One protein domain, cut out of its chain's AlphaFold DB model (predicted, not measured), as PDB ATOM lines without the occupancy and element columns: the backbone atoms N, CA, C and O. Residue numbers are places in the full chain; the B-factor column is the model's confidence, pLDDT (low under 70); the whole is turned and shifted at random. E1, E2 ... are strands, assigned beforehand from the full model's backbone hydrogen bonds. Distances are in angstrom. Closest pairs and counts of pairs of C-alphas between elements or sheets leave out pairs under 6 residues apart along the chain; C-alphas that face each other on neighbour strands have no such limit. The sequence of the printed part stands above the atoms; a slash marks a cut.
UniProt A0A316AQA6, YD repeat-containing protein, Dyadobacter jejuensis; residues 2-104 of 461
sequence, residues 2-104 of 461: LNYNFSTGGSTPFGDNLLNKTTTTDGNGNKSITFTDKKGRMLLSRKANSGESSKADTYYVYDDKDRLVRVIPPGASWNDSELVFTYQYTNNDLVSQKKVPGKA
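What this domain is: This is residues 2 to 104 of the 461 residues of the protein "YD repeat-containing protein" of Dyadobacter jejuensis (UniProt A0A316AQA6). One long, twisted wall of seven strands, E3 to E9, has a small two-strand hairpin, E1 and E2, over one face near its middle; the other face is bare. Residues 73 to 84 bulge as a long loop between E7 and E8. The printed part has 103 residues, with no named helix and nine named strands, E1 to E9 in chain order; the large sheet has the order E3 - E4 - E5 - E6 - E7 - E8 - E9, all antiparallel. The class is all strand, though the named strands hold under half of the residues, 50 of 103. The whole is compact, with a radius of gyration of the C-alphas of 14.8 A and spans of 44 by 33 by 23 A.

How they stand to each other: E1, residues 2 to 4, and E2, residues 11 to 13, form an antiparallel hairpin, with N 3 and O 12 2.7 A apart. E3, residues 19 to 25, is an edge strand and forms a hairpin with E4, residues 31 to 37; N 22 and O 34 are 2.9 A apart. E2 and E3 are apart. E5, residues 42 to 48, follows, with N 33 and O 46 2.8 A apart across E4 and E5. E6, residues 55 to 62, pairs with E5 at N 58 and O 45, 2.8 A. The closest C-alphas of E1 and E6 are those of Tyr 4 and Val 61, 6.4 A apart. E1 and E5 are near each other, with 5 pairs of C-alphas within 10 A. E7, residues 68 to 72, pairs with E6 at N 61 and O 70, 2.9 A. The pairing of E6 is staggered: residues 55 to 59 pair with E5 and 59 to 62 with E7. E8, residues 85 to 89, pairs with E7 at N 87 and O 69, 2.9 A. E9, residues 95 to 99, is the other edge strand, with N 88 and O 97 2.9 A apart. E3 to E9 make a meander, each strand the antiparallel neighbour of the one before.

Where its parts are: E1 begins at C-alpha 2, (-57.708, -33.423, -14.002), and spans 5.9 A; E2 spans 6.9 A. E3 spans 19.6 A, E4 19.7 A and E5 17.0 A. E6 is the longest strand by residues and runs 22.4 A from C-alpha 55 at (-56.500, -22.221, -23.042). E7 spans 11.3 A, E8 13.6 A and E9 10.8 A, ending at C-alpha 99, (-35.245, -34.069, -16.588).

The domain as a whole: The two C-alphas farthest apart, those of Asn 28 and Asn 91, are 46.2 A apart. The printed part has no cut. The link from E7 to E8, 12 residues, is long. The mean pLDDT of the printed part is 91.2, and no printed residue is under 70.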
ATOM      1  N   LEU A   2     -58.196 -32.041 -14.028       75.75
ATOM      2  CA  LEU A   2     -57.708 -33.423 -14.002       75.75
ATOM      3  C   LEU A   2     -56.814 -33.666 -12.782       75.75
ATOM      4  O   LEU A   2     -55.799 -33.001 -12.611       75.75
ATOM      5  N   ASN A   3     -57.192 -34.636 -11.959       75.38
ATOM      6  CA  ASN A   3     -56.366 -35.221 -10.916       75.38
ATOM      7  C   ASN A   3     -55.500 -36.315 -11.533       75.38
ATOM      8  O   ASN A   3     -56.002 -37.397 -11.839       75.38
ATOM      9  N   TYR A   4     -54.224 -36.022 -11.755       77.88
ATOM     10  CA  TYR A   4     -53.281 -36.992 -12.298       77.88
ATOM     11  C   TYR A   4     -52.777 -37.923 -11.198       77.88
ATOM     12  O   TYR A   4     -52.188 -37.484 -10.213       77.88
ATOM     13  N   ASN A   5     -52.971 -39.225 -11.393       76.25
ATOM     14  CA  ASN A   5     -52.386 -40.244 -10.542       76.25
ATOM     15  C   ASN A   5     -50.906 -40.405 -10.895       76.25
ATOM     16  O   ASN A   5     -50.564 -40.818 -12.005       76.25
ATOM     17  N   PHE A   6     -50.029 -40.123  -9.932       77.88
ATOM     18  CA  PHE A   6     -48.592 -40.149 -10.174       77.88
ATOM     19  C   PHE A   6     -48.033 -41.539 -10.517       77.88
ATOM     20  O   PHE A   6     -47.020 -41.633 -11.207       77.88
ATOM     21  N   SER A   7     -48.687 -42.609 -10.050       70.69
ATOM     22  CA  SER A   7     -48.233 -43.996 -10.214       70.69
ATOM     23  C   SER A   7     -48.690 -44.628 -11.530       70.69
ATOM     24  O   SER A   7     -47.949 -45.402 -12.128       70.69
ATOM     25  N   THR A   8     -49.890 -44.283 -12.007       72.38
ATOM     26  CA  THR A   8     -50.498 -44.917 -13.190       72.38
ATOM     27  C   THR A   8     -50.556 -44.009 -14.414       72.38
ATOM     28  O   THR A   8     -50.839 -44.488 -15.509       72.38
ATOM     29  N   GLY A   9     -50.348 -42.697 -14.253       71.25
ATOM     30  CA  GLY A   9     -50.565 -41.704 -15.308       71.25
ATOM     31  C   GLY A   9     -52.026 -41.522 -15.723       71.25
ATOM     32  O   GLY A   9     -52.322 -40.710 -16.600       71.25
ATOM     33  N   GLY A  10     -52.950 -42.251 -15.088       78.31
ATOM     34  CA  GLY A  10     -54.381 -42.041 -15.244       78.31
ATOM     35  C   GLY A  10     -54.788 -40.676 -14.698       78.31
ATOM     36  O   GLY A  10     -54.154 -40.144 -13.786       78.31
ATOM     37  N   SER A  11     -55.866 -40.112 -15.235       78.81
ATOM     38  CA  SER A  11     -56.461 -38.899 -14.682       78.81
ATOM     39  C   SER A  11     -57.940 -39.097 -14.398       78.81
ATOM     40  O   SER A  11     -58.652 -39.747 -15.163       78.81
ATOM     41  N   THR A  12     -58.403 -38.541 -13.285       81.56
ATOM     42  CA  THR A  12     -59.825 -38.471 -12.946       81.56
ATOM     43  C   THR A  12     -60.226 -37.018 -12.737       81.56
ATOM     44  O   THR A  12     -59.394 -36.196 -12.358       81.56
ATOM     45  N   PRO A  13     -61.481 -36.632 -12.987       82.69
ATOM     46  CA  PRO A  13     -61.944 -35.318 -12.576       82.69
ATOM     47  C   PRO A  13     -61.835 -35.174 -11.053       82.69
ATOM     48  O   PRO A  13     -62.219 -36.077 -10.310       82.69
ATOM     49  N   PHE A  14     -61.337 -34.034 -10.577       81.31
ATOM     50  CA  PHE A  14     -61.516 -33.675  -9.172       81.31
ATOM     51  C   PHE A  14     -63.009 -33.564  -8.850       81.31
ATOM     52  O   PHE A  14     -63.755 -32.958  -9.619       81.31
ATOM     53  N   GLY A  15     -63.413 -34.129  -7.712       80.19
ATOM     54  CA  GLY A  15     -64.757 -33.950  -7.169       80.19
ATOM     55  C   GLY A  15     -65.015 -32.519  -6.693       80.19
ATOM     56  O   GLY A  15     -64.091 -31.712  -6.531       80.19
ATOM     57  N   ASP A  16     -66.287 -32.221  -6.449       81.38
ATOM     58  CA  ASP A  16     -66.738 -30.898  -6.020       81.38
ATOM     59  C   ASP A  16     -66.115 -30.485  -4.675       81.38
ATOM     60  O   ASP A  16     -65.867 -31.310  -3.795       81.38
ATOM     61  N   ASN A  17     -65.871 -29.181  -4.497       83.62
ATOM     62  CA  ASN A  17     -65.331 -28.587  -3.260       83.62
ATOM     63  C   ASN A  17     -63.958 -29.133  -2.808       83.62
ATOM     64  O   ASN A  17     -63.625 -29.127  -1.615       83.62
ATOM     65  N   LEU A  18     -63.138 -29.604  -3.756       87.50
ATOM     66  CA  LEU A  18     -61.777 -30.090  -3.491       87.50
ATOM     67  C   LEU A  18     -60.661 -29.120  -3.895       87.50
ATOM     68  O   LEU A  18     -59.503 -29.372  -3.568       87.50
ATOM     69  N   LEU A  19     -60.995 -28.025  -4.579       90.75
ATOM     70  CA  LEU A  19     -60.029 -27.120  -5.193       90.75
ATOM     71  C   LEU A  19     -60.378 -25.663  -4.927       90.75
ATOM     72  O   LEU A  19     -61.550 -25.288  -4.960       90.75
ATOM     73  N   ASN A  20     -59.348 -24.837  -4.791       93.00
ATOM     74  CA  ASN A  20     -59.475 -23.390  -4.854       93.00
ATOM     75  C   ASN A  20     -59.110 -22.918  -6.266       93.00
ATOM     76  O   ASN A  20     -58.099 -23.345  -6.825       93.00
ATOM     77  N   LYS A  21     -59.934 -22.040  -6.848       94.50
ATOM     78  CA  LYS A  21     -59.683 -21.392  -8.143       94.50
ATOM     79  C   LYS A  21     -59.464 -19.903  -7.913       94.50
ATOM     80  O   LYS A  21     -60.383 -19.214  -7.483       94.50
ATOM     81  N   THR A  22     -58.298 -19.401  -8.300       95.94
ATOM     82  CA  THR A  22     -58.018 -17.961  -8.345       95.94
ATOM     83  C   THR A  22     -57.935 -17.528  -9.798       95.94
ATOM     84  O   THR A  22     -57.372 -18.236 -10.630       95.94
ATOM     85  N   THR A  23     -58.541 -16.394 -10.142       97.12
ATOM     86  CA  THR A  23     -58.497 -15.823 -11.494       97.12
ATOM     87  C   THR A  23     -58.068 -14.374 -11.402       97.12
ATOM     88  O   THR A  23     -58.647 -13.603 -10.644       97.12
ATOM     89  N   THR A  24     -57.061 -14.021 -12.189       96.50
ATOM     90  CA  THR A  24     -56.653 -12.637 -12.432       96.50
ATOM     91  C   THR A  24     -56.883 -12.327 -13.902       96.50
ATOM     92  O   THR A  24     -56.705 -13.197 -14.758       96.50
ATOM     93  N   THR A  25     -57.316 -11.107 -14.185       96.19
ATOM     94  CA  THR A  25     -57.579 -10.624 -15.539       96.19
ATOM     95  C   THR A  25     -56.678  -9.430 -15.794       96.19
ATOM     96  O   THR A  25     -56.612  -8.531 -14.956       96.19
ATOM     97  N   ASP A  26     -55.954  -9.450 -16.907       93.31
ATOM     98  CA  ASP A  26     -55.090  -8.341 -17.299       93.31
ATOM     99  C   ASP A  26     -55.872  -7.223 -18.010       93.31
ATOM    100  O   ASP A  26     -57.075  -7.330 -18.263       93.31
ATOM    101  N   GLY A  27     -55.181  -6.132 -18.352       90.69
ATOM    102  CA  GLY A  27     -55.785  -4.997 -19.055       90.69
ATOM    103  C   GLY A  27     -56.289  -5.316 -20.472       90.69
ATOM    104  O   GLY A  27     -57.078  -4.544 -21.018       90.69
ATOM    105  N   ASN A  28     -55.856  -6.429 -21.070       90.06
ATOM    106  CA  ASN A  28     -56.326  -6.913 -22.371       90.06
ATOM    107  C   ASN A  28     -57.514  -7.883 -22.234       90.06
ATOM    108  O   ASN A  28     -58.076  -8.331 -23.234       90.06
ATOM    109  N   GLY A  29     -57.909  -8.219 -21.003       93.12
ATOM    110  CA  GLY A  29     -58.960  -9.178 -20.704       93.12
ATOM    111  C   GLY A  29     -58.497 -10.637 -20.703       93.12
ATOM    112  O   GLY A  29     -59.325 -11.511 -20.444       93.12
ATOM    113  N   ASN A  30     -57.219 -10.940 -20.958       94.88
ATOM    114  CA  ASN A  30     -56.719 -12.309 -20.836       94.88
ATOM    115  C   ASN A  30     -56.671 -12.709 -19.359       94.88
ATOM    116  O   ASN A  30     -56.512 -11.889 -18.453       94.88
ATOM    117  N   LYS A  31     -56.848 -14.002 -19.101       96.56
ATOM    118  CA  LYS A  31     -56.996 -14.558 -17.760       96.56
ATOM    119  C   LYS A  31     -55.801 -15.422 -17.396       96.56
ATOM    120  O   LYS A  31     -55.412 -16.312 -18.151       96.56
ATOM    121  N   SER A  32     -55.289 -15.219 -16.186       96.69
ATOM    122  CA  SER A  32     -54.384 -16.156 -15.518       96.69
ATOM    123  C   SER A  32     -55.142 -16.829 -14.382       96.69
ATOM    124  O   SER A  32     -55.613 -16.170 -13.452       96.69
ATOM    125  N   ILE A  33     -55.305 -18.144 -14.488       96.75
ATOM    126  CA  ILE A  33     -56.136 -18.952 -13.604       96.75
ATOM    127  C   ILE A  33     -55.249 -19.987 -12.922       96.75
ATOM    128  O   ILE A  33     -54.569 -20.759 -13.592       96.75
ATOM    129  N   THR A  34     -55.296 -20.049 -11.597       96.75
ATOM    130  CA  THR A  34     -54.576 -21.058 -10.814       96.75
ATOM    131  C   THR A  34     -55.562 -21.939 -10.069       96.75
ATOM    132  O   THR A  34     -56.506 -21.435  -9.455       96.75
ATOM    133  N   PHE A  35     -55.322 -23.246 -10.090       95.38
ATOM    134  CA  PHE A  35     -56.050 -24.212  -9.279       95.38
ATOM    135  C   PHE A  35     -55.110 -24.797  -8.232       95.38
ATOM    136  O   PHE A  35     -54.072 -25.360  -8.589       95.38
ATOM    137  N   THR A  36     -55.481 -24.679  -6.962       95.06
ATOM    138  CA  THR A  36     -54.736 -25.254  -5.839       95.06
ATOM    139  C   THR A  36     -55.586 -26.263  -5.080       95.06
ATOM    140  O   THR A  36     -56.818 -26.190  -5.084       95.06
ATOM    141  N   ASP A  37     -54.936 -27.232  -4.444       91.94
ATOM    142  CA  ASP A  37     -55.609 -28.150  -3.527       91.94
ATOM    143  C   ASP A  37     -55.795 -27.544  -2.124       91.94
ATOM    144  O   ASP A  37     -55.378 -26.421  -1.833       91.94
ATOM    145  N   LYS A  38     -56.405 -28.317  -1.218       90.25
ATOM    146  CA  LYS A  38     -56.609 -27.919   0.186       90.25
ATOM    147  C   LYS A  38     -55.310 -27.761   0.989       90.25
ATOM    148  O   LYS A  38     -55.352 -27.165   2.059       90.25
ATOM    149  N   LYS A  39     -54.180 -28.281   0.493       90.94
ATOM    150  CA  LYS A  39     -52.846 -28.099   1.085       90.94
ATOM    151  C   LYS A  39     -52.131 -26.858   0.523       90.94
ATOM    152  O   LYS A  39     -51.033 -26.546   0.966       90.94
ATOM    153  N   GLY A  40     -52.730 -26.154  -0.441       91.69
ATOM    154  CA  GLY A  40     -52.152 -24.974  -1.086       91.69
ATOM    155  C   GLY A  40     -51.201 -25.281  -2.246       91.69
ATOM    156  O   GLY A  40     -50.593 -24.359  -2.788       91.69
ATOM    157  N   ARG A  41     -51.074 -26.543  -2.674       93.69
ATOM    158  CA  ARG A  41     -50.212 -26.919  -3.806       93.69
ATOM    159  C   ARG A  41     -50.881 -26.542  -5.120       93.69
ATOM    160  O   ARG A  41     -52.061 -26.829  -5.316       93.69
ATOM    161  N   MET A  42     -50.135 -25.919  -6.027       95.19
ATOM    162  CA  MET A  42     -50.623 -25.573  -7.364       95.19
ATOM    163  C   MET A  42     -50.705 -26.826  -8.224       95.19
ATOM    164  O   MET A  42     -49.694 -27.464  -8.446       95.19
ATOM    165  N   LEU A  43     -51.891 -27.153  -8.729       94.75
ATOM    166  CA  LEU A  43     -52.144 -28.338  -9.556       94.75
ATOM    167  C   LEU A  43     -52.256 -28.004 -11.047       94.75
ATOM    168  O   LEU A  43     -51.900 -28.810 -11.904       94.75
ATOM    169  N   LEU A  44     -52.757 -26.808 -11.359       94.56
ATOM    170  CA  LEU A  44     -52.893 -26.311 -12.723       94.56
ATOM    171  C   LEU A  44     -52.669 -24.800 -12.736       94.56
ATOM    172  O   LEU A  44     -53.345 -24.063 -12.014       94.56
ATOM    173  N   SER A  45     -51.764 -24.356 -13.601       96.19
ATOM    174  CA  SER A  45     -51.677 -22.967 -14.045       96.19
ATOM    175  C   SER A  45     -52.226 -22.879 -15.461       96.19
ATOM    176  O   SER A  45     -51.804 -23.629 -16.339       96.19
ATOM    177  N   ARG A  46     -53.193 -21.993 -15.681       96.62
ATOM    178  CA  ARG A  46     -53.865 -21.807 -16.964       96.62
ATOM    179  C   ARG A  46     -53.751 -20.360 -17.410       96.62
ATOM    180  O   ARG A  46     -54.121 -19.447 -16.671       96.62
ATOM    181  N   LYS A  47     -53.347 -20.169 -18.660       96.44
ATOM    182  CA  LYS A  47     -53.552 -18.919 -19.396       96.44
ATOM    183  C   LYS A  47     -54.721 -19.094 -20.351       96.44
ATOM    184  O   LYS A  47     -54.859 -20.151 -20.964       96.44
ATOM    185  N   ALA A  48     -55.579 -18.092 -20.458       96.50
ATOM    186  CA  ALA A  48     -56.735 -18.142 -21.339       96.50
ATOM    187  C   ALA A  48     -57.068 -16.760 -21.896       96.50
ATOM    188  O   ALA A  48     -56.794 -15.746 -21.259       96.50
ATOM    189  N   ASN A  49     -57.707 -16.717 -23.060       95.06
ATOM    190  CA  ASN A  49     -58.305 -15.478 -23.548       95.06
ATOM    191  C   ASN A  49     -59.522 -15.071 -22.686       95.06
ATOM    192  O   ASN A  49     -60.019 -15.858 -21.877       95.06
ATOM    193  N   SER A  50     -60.041 -13.857 -22.890       92.31
ATOM    194  CA  SER A  50     -61.176 -13.308 -22.122       92.31
ATOM    195  C   SER A  50     -62.391 -14.246 -22.041       92.31
ATOM    196  O   SER A  50     -62.902 -14.530 -20.951       92.31
ATOM    197  N   GLY A  51     -62.792 -14.818 -23.181       91.75
ATOM    198  CA  GLY A  51     -63.906 -15.768 -23.270       91.75
ATOM    199  C   GLY A  51     -63.588 -17.193 -22.803       91.75
ATOM    200  O   GLY A  51     -64.479 -18.034 -22.798       91.75
ATOM    201  N   GLU A  52     -62.339 -17.488 -22.427       92.56
ATOM    202  CA  GLU A  52     -61.860 -18.839 -22.112       92.56
ATOM    203  C   GLU A  52     -62.153 -19.869 -23.224       92.56
ATOM    204  O   GLU A  52     -62.359 -21.050 -22.944       92.56
ATOM    205  N   SER A  53     -62.174 -19.447 -24.489       93.19
ATOM    206  CA  SER A  53     -62.298 -20.344 -25.647       93.19
ATOM    207  C   SER A  53     -60.954 -20.964 -26.038       93.19
ATOM    208  O   SER A  53     -60.920 -22.088 -26.529       93.19
ATOM    209  N   SER A  54     -59.853 -20.254 -25.774       93.06
ATOM    210  CA  SER A  54     -58.476 -20.715 -25.972       93.06
ATOM    211  C   SER A  54     -57.782 -20.799 -24.619       93.06
ATOM    212  O   SER A  54     -57.875 -19.862 -23.822       93.06
ATOM    213  N   LYS A  55     -57.125 -21.930 -24.339       93.50
ATOM    214  CA  LYS A  55     -56.500 -22.221 -23.042       93.50
ATOM    215  C   LYS A  55     -55.150 -22.895 -23.244       93.50
ATOM    216  O   LYS A  55     -55.047 -23.828 -24.036       93.50
ATOM    217  N   ALA A  56     -54.171 -22.475 -22.459       94.94
ATOM    218  CA  ALA A  56     -52.891 -23.142 -22.309       94.94
ATOM    219  C   ALA A  56     -52.761 -23.602 -20.856       94.94
ATOM    220  O   ALA A  56     -52.724 -22.772 -19.943       94.94
ATOM    221  N   ASP A  57     -52.720 -24.918 -20.663       94.19
ATOM    222  CA  ASP A  57     -52.726 -25.564 -19.355       94.19
ATOM    223  C   ASP A  57     -51.357 -26.154 -19.026       94.19
ATOM    224  O   ASP A  57     -50.839 -26.970 -19.785       94.19
ATOM    225  N   THR A  58     -50.815 -25.791 -17.865       95.44
ATOM    226  CA  THR A  58     -49.632 -26.422 -17.276       95.44
ATOM    227  C   THR A  58     -50.043 -27.191 -16.027       95.44
ATOM    228  O   THR A  58     -50.441 -26.583 -15.029       95.44
ATOM    229  N   TYR A  59     -49.924 -28.516 -16.062       95.00
ATOM    230  CA  TYR A  59     -50.254 -29.378 -14.927       95.00
ATOM    231  C   TYR A  59     -49.034 -29.641 -14.050       95.00
ATOM    232  O   TYR A  59     -47.929 -29.856 -14.548       95.00
ATOM    233  N   TYR A  60     -49.264 -29.687 -12.744       95.50
ATOM    234  CA  TYR A  60     -48.266 -29.956 -11.717       95.50
ATOM    235  C   TYR A  60     -48.708 -31.192 -10.940       95.50
ATOM    236  O   TYR A  60     -49.814 -31.237 -10.396       95.50
ATOM    237  N   VAL A  61     -47.859 -32.214 -10.927       94.00
ATOM    238  CA  VAL A  61     -48.198 -33.532 -10.387       94.00
ATOM    239  C   VAL A  61     -47.291 -33.836  -9.215       94.00
ATOM    240  O   VAL A  61     -46.069 -33.713  -9.320       94.00
ATOM    241  N   TYR A  62     -47.905 -34.276  -8.125       93.69
ATOM    242  CA  TYR A  62     -47.233 -34.572  -6.872       93.69
ATOM    243  C   TYR A  62     -47.315 -36.062  -6.548       93.69
ATOM    244  O   TYR A  62     -48.289 -36.721  -6.920       93.69
ATOM    245  N   ASP A  63     -46.299 -36.583  -5.865       91.81
ATOM    246  CA  ASP A  63     -46.355 -37.919  -5.270       91.81
ATOM    247  C   ASP A  63     -47.129 -37.934  -3.937       91.81
ATOM    248  O   ASP A  63     -47.694 -36.929  -3.493       91.81
ATOM    249  N   ASP A  64     -47.185 -39.107  -3.310       90.12
ATOM    250  CA  ASP A  64     -47.829 -39.358  -2.018       90.12
ATOM    251  C   ASP A  64     -47.162 -38.633  -0.837       90.12
ATOM    252  O   ASP A  64     -47.826 -38.343   0.158       90.12
ATOM    253  N   LYS A  65     -45.882 -38.278  -0.976       92.50
ATOM    254  CA  LYS A  65     -45.136 -37.416  -0.050       92.50
ATOM    255  C   LYS A  65     -45.291 -35.922  -0.346       92.50
ATOM    256  O   LYS A  65     -44.576 -35.099   0.218       92.50
ATOM    257  N   ASP A  66     -46.219 -35.558  -1.226       92.81
ATOM    258  CA  ASP A  66     -46.494 -34.190  -1.643       92.81
ATOM    259  C   ASP A  66     -45.345 -33.478  -2.392       92.81
ATOM    260  O   ASP A  66     -45.335 -32.248  -2.485       92.81
ATOM    261  N   ARG A  67     -44.410 -34.223  -2.996       94.62
ATOM    262  CA  ARG A  67     -43.265 -33.683  -3.753       94.62
ATOM    263  C   ARG A  67     -43.594 -33.578  -5.240       94.62
ATOM    264  O   ARG A  67     -44.251 -34.454  -5.794       94.62
ATOM    265  N   LEU A  68     -43.144 -32.511  -5.907       95.75
ATOM    266  CA  LEU A  68     -43.422 -32.267  -7.329       95.75
ATOM    267  C   LEU A  68     -42.644 -33.249  -8.215       95.75
ATOM    268  O   LEU A  68     -41.452 -33.081  -8.429       95.75
ATOM    269  N   VAL A  69     -43.314 -34.236  -8.803       95.31
ATOM    270  CA  VAL A  69     -42.660 -35.258  -9.642       95.31
ATOM    271  C   VAL A  69     -42.732 -34.960 -11.133       95.31
ATOM    272  O   VAL A  69     -41.929 -35.488 -11.907       95.31
ATOM    273  N   ARG A  70     -43.683 -34.122 -11.564       94.50
ATOM    274  CA  ARG A  70     -43.889 -33.831 -12.985       94.50
ATOM    275  C   ARG A  70     -44.495 -32.449 -13.214       94.50
ATOM    276  O   ARG A  70     -45.420 -32.060 -12.504       94.50
ATOM    277  N   VAL A  71     -44.023 -31.752 -14.248       96.50
ATOM    278  CA  VAL A  71     -44.691 -30.563 -14.807       96.50
ATOM    279  C   VAL A  71     -44.959 -30.818 -16.280       96.50
ATOM    280  O   VAL A  71     -44.014 -31.041 -17.038       96.50
ATOM    281  N   ILE A  72     -46.233 -30.803 -16.667       93.81
ATOM    282  CA  ILE A  72     -46.706 -31.080 -18.028       93.81
ATOM    283  C   ILE A  72     -47.120 -29.743 -18.655       93.81
ATOM    284  O   ILE A  72     -48.160 -29.210 -18.262       93.81
ATOM    285  N   PRO A  73     -46.313 -29.168 -19.566       93.75
ATOM    286  CA  PRO A  73     -46.633 -27.909 -20.232       93.75
ATOM    287  C   PRO A  73     -47.810 -28.035 -21.218       93.75
ATOM    288  O   PRO A  73     -48.197 -29.151 -21.577       93.75
ATOM    289  N   PRO A  74     -48.338 -26.906 -21.726       92.00
ATOM    290  CA  PRO A  74     -49.373 -26.911 -22.753       92.00
ATOM    291  C   PRO A  74     -48.925 -27.691 -23.995       92.00
ATOM    292  O   PRO A  74     -47.801 -27.525 -24.465       92.00
ATOM    293  N   GLY A  75     -49.807 -28.540 -24.524       88.00
ATOM    294  CA  GLY A  75     -49.531 -29.377 -25.697       88.00
ATOM    295  C   GLY A  75     -48.773 -30.678 -25.408       88.00
ATOM    296  O   GLY A  75     -48.705 -31.528 -26.290       88.00
ATOM    297  N   ALA A  76     -48.258 -30.871 -24.190       91.44
ATOM    298  CA  ALA A  76     -47.665 -32.133 -23.757       91.44
ATOM    299  C   ALA A  76     -48.690 -33.025 -23.036       91.44
ATOM    300  O   ALA A  76     -49.676 -32.568 -22.454       91.44
ATOM    301  N   SER A  77     -48.419 -34.321 -23.043       89.00
ATOM    302  CA  SER A  77     -49.171 -35.369 -22.369       89.00
ATOM    303  C   SER A  77     -48.309 -36.072 -21.320       89.00
ATOM    304  O   SER A  77     -47.093 -35.904 -21.254       89.00
ATOM    305  N   TRP A  78     -48.940 -36.907 -20.491       86.31
ATOM    306  CA  TRP A  78     -48.250 -37.653 -19.436       86.31
ATOM    307  C   TRP A  78     -47.049 -38.465 -19.949       86.31
ATOM    308  O   TRP A  78     -46.017 -38.516 -19.283       86.31
ATOM    309  N   ASN A  79     -47.174 -39.093 -21.119       87.19
ATOM    310  CA  ASN A  79     -46.171 -40.016 -21.652       87.19
ATOM    311  C   ASN A  79     -45.091 -39.332 -22.500       87.19
ATOM    312  O   ASN A  79     -44.160 -40.011 -22.933       87.19
ATOM    313  N   ASP A  80     -45.179 -38.018 -22.723       89.06
ATOM    314  CA  ASP A  80     -44.192 -37.310 -23.532       89.06
ATOM    315  C   ASP A  80     -42.876 -37.181 -22.777       89.06
ATOM    316  O   ASP A  80     -42.693 -36.316 -21.921       89.06
ATOM    317  N   SER A  81     -41.925 -38.050 -23.112       84.19
ATOM    318  CA  SER A  81     -40.616 -38.051 -22.473       84.19
ATOM    319  C   SER A  81     -39.841 -36.769 -22.761       84.19
ATOM    320  O   SER A  81     -39.126 -36.309 -21.887       84.19
ATOM    321  N   GLU A  82     -39.984 -36.153 -23.934       90.94
ATOM    322  CA  GLU A  82     -39.155 -35.007 -24.338       90.94
ATOM    323  C   GLU A  82     -39.794 -33.634 -24.107       90.94
ATOM    324  O   GLU A  82     -39.109 -32.627 -24.270       90.94
ATOM    325  N   LEU A  83     -41.067 -33.572 -23.705       91.81
ATOM    326  CA  LEU A  83     -41.807 -32.311 -23.535       91.81
ATOM    327  C   LEU A  83     -42.166 -32.005 -22.077       91.81
ATOM    328  O   LEU A  83     -42.711 -30.945 -21.780       91.81
ATOM    329  N   VAL A  84     -41.856 -32.922 -21.162       93.25
ATOM    330  CA  VAL A  84     -42.295 -32.875 -19.767       93.25
ATOM    331  C   VAL A  84     -41.095 -32.766 -18.833       93.25
ATOM    332  O   VAL A  84     -40.066 -33.414 -19.031       93.25
ATOM    333  N   PHE A  85     -41.241 -31.969 -17.775       95.88
ATOM    334  CA  PHE A  85     -40.278 -31.956 -16.679       95.88
ATOM    335  C   PHE A  85     -40.562 -33.128 -15.750       95.88
ATOM    336  O   PHE A  85     -41.710 -33.311 -15.340       95.88
ATOM    337  N   THR A  86     -39.535 -33.886 -15.371       95.62
ATOM    338  CA  THR A  86     -39.668 -34.958 -14.375       95.62
ATOM    339  C   THR A  86     -38.628 -34.823 -13.277       95.62
ATOM    340  O   THR A  86     -37.494 -34.398 -13.517       95.62
ATOM    341  N   TYR A  87     -39.027 -35.196 -12.066       97.00
ATOM    342  CA  TYR A  87     -38.183 -35.166 -10.881       97.00
ATOM    343  C   TYR A  87     -38.270 -36.509 -10.169       97.00
ATOM    344  O   TYR A  87     -39.351 -37.076 -10.005       97.00
ATOM    345  N   GLN A  88     -37.117 -37.010  -9.750       96.81
ATOM    346  CA  GLN A  88     -37.012 -38.131  -8.829       96.81
ATOM    347  C   GLN A  88     -36.318 -37.656  -7.568       96.81
ATOM    348  O   GLN A  88     -35.505 -36.730  -7.609       96.81
ATOM    349  N   TYR A  89     -36.635 -38.311  -6.463       97.50
ATOM    350  CA  TYR A  89     -36.180 -37.917  -5.147       97.50
ATOM    351  C   TYR A  89     -35.484 -39.078  -4.443       97.50
ATOM    352  O   TYR A  89     -35.791 -40.247  -4.684       97.50
ATOM    353  N   THR A  90     -34.554 -38.753  -3.556       95.06
ATOM    354  CA  THR A  90     -34.005 -39.680  -2.573       95.06
ATOM    355  C   THR A  90     -35.056 -39.993  -1.499       95.06
ATOM    356  O   THR A  90     -36.142 -39.403  -1.449       95.06
ATOM    357  N   ASN A  91     -34.730 -40.926  -0.602       90.44
ATOM    358  CA  ASN A  91     -35.587 -41.240   0.545       90.44
ATOM    359  C   ASN A  91     -35.741 -40.054   1.514       90.44
ATOM    360  O   ASN A  91     -36.784 -39.961   2.160       90.44
ATOM    361  N   ASN A  92     -34.754 -39.150   1.543       92.00
ATOM    362  CA  ASN A  92     -34.720 -37.926   2.352       92.00
ATOM    363  C   ASN A  92     -35.304 -36.711   1.603       92.00
ATOM    364  O   ASN A  92     -34.991 -35.573   1.925       92.00
ATOM    365  N   ASP A  93     -36.108 -36.947   0.564       95.50
ATOM    366  CA  ASP A  93     -36.853 -35.907  -0.156       95.50
ATOM    367  C   ASP A  93     -35.984 -34.872  -0.906       95.50
ATOM    368  O   ASP A  93     -36.467 -33.818  -1.316       95.50
ATOM    369  N   LEU A  94     -34.724 -35.215  -1.198       96.88
ATOM    370  CA  LEU A  94     -33.822 -34.425  -2.048       96.88
ATOM    371  C   LEU A  94     -33.919 -34.872  -3.508       96.88
ATOM    372  O   LEU A  94     -34.019 -36.064  -3.774       96.88
ATOM    373  N   VAL A  95     -33.838 -33.954  -4.473       97.88
ATOM    374  CA  VAL A  95     -33.922 -34.304  -5.906       97.88
ATOM    375  C   VAL A  95     -32.707 -35.136  -6.320       97.88
ATOM    376  O   VAL A  95     -31.596 -34.618  -6.356       97.88
ATOM    377  N   SER A  96     -32.906 -36.404  -6.674       97.56
ATOM    378  CA  SER A  96     -31.860 -37.311  -7.166       97.56
ATOM    379  C   SER A  96     -31.702 -37.253  -8.682       97.56
ATOM    380  O   SER A  96     -30.592 -37.406  -9.191       97.56
ATOM    381  N   GLN A  97     -32.792 -37.008  -9.414       97.62
ATOM    382  CA  GLN A  97     -32.766 -36.816 -10.860       97.62
ATOM    383  C   GLN A  97     -33.719 -35.712 -11.290       97.62
ATOM    384  O   GLN A  97     -34.823 -35.578 -10.763       97.62
ATOM    385  N   LYS A  98     -33.305 -34.965 -12.308       96.94
ATOM    386  CA  LYS A  98     -34.105 -33.931 -12.956       96.94
ATOM    387  C   LYS A  98     -34.024 -34.111 -14.461       96.94
ATOM    388  O   LYS A  98     -32.933 -34.141 -15.024       96.94
ATOM    389  N   LYS A  99     -35.168 -34.161 -15.132       95.31
ATOM    390  CA  LYS A  99     -35.245 -34.069 -16.588       95.31
ATOM    391  C   LYS A  99     -35.930 -32.770 -16.971       95.31
ATOM    392  O   LYS A  99     -36.984 -32.435 -16.436       95.31
ATOM    393  N   VAL A 100     -35.311 -32.054 -17.899       93.50
ATOM    394  CA  VAL A 100     -35.909 -30.898 -18.567       93.50
ATOM    395  C   VAL A 100     -36.261 -31.292 -20.005       93.50
ATOM    396  O   VAL A 100     -35.544 -32.118 -20.581       93.50
ATOM    397  N   PRO A 101     -37.335 -30.735 -20.591       92.44
ATOM    398  CA  PRO A 101     -37.703 -30.984 -21.981       92.44
ATOM    399  C   PRO A 101     -36.523 -30.808 -22.948       92.44
ATOM    400  O   PRO A 101     -35.724 -29.883 -22.801       92.44
ATOM    401  N   GLY A 102     -36.393 -31.719 -23.914       89.12
ATOM    402  CA  GLY A 102     -35.315 -31.731 -24.909       89.12
ATOM    403  C   GLY A 102     -33.918 -32.105 -24.389       89.12
ATOM    404  O   GLY A 102     -32.953 -32.049 -25.153       89.12
ATOM    405  N   LYS A 103     -33.775 -32.487 -23.110       91.81
ATOM    406  CA  LYS A 103     -32.507 -32.936 -22.508       91.81
ATOM    407  C   LYS A 103     -32.684 -34.291 -21.813       91.81
ATOM    408  O   LYS A 103     -33.732 -34.608 -21.245       91.81
ATOM    409  N   ALA A 104     -31.637 -35.115 -21.821       93.88
ATOM    410  CA  ALA A 104     -31.571 -36.280 -20.936       93.88
ATOM    411  C   ALA A 104     -31.396 -35.850 -19.464       93.88
ATOM    412  O   ALA A 104     -31.050 -34.704 -19.176       93.88
TER     413      ALA A 104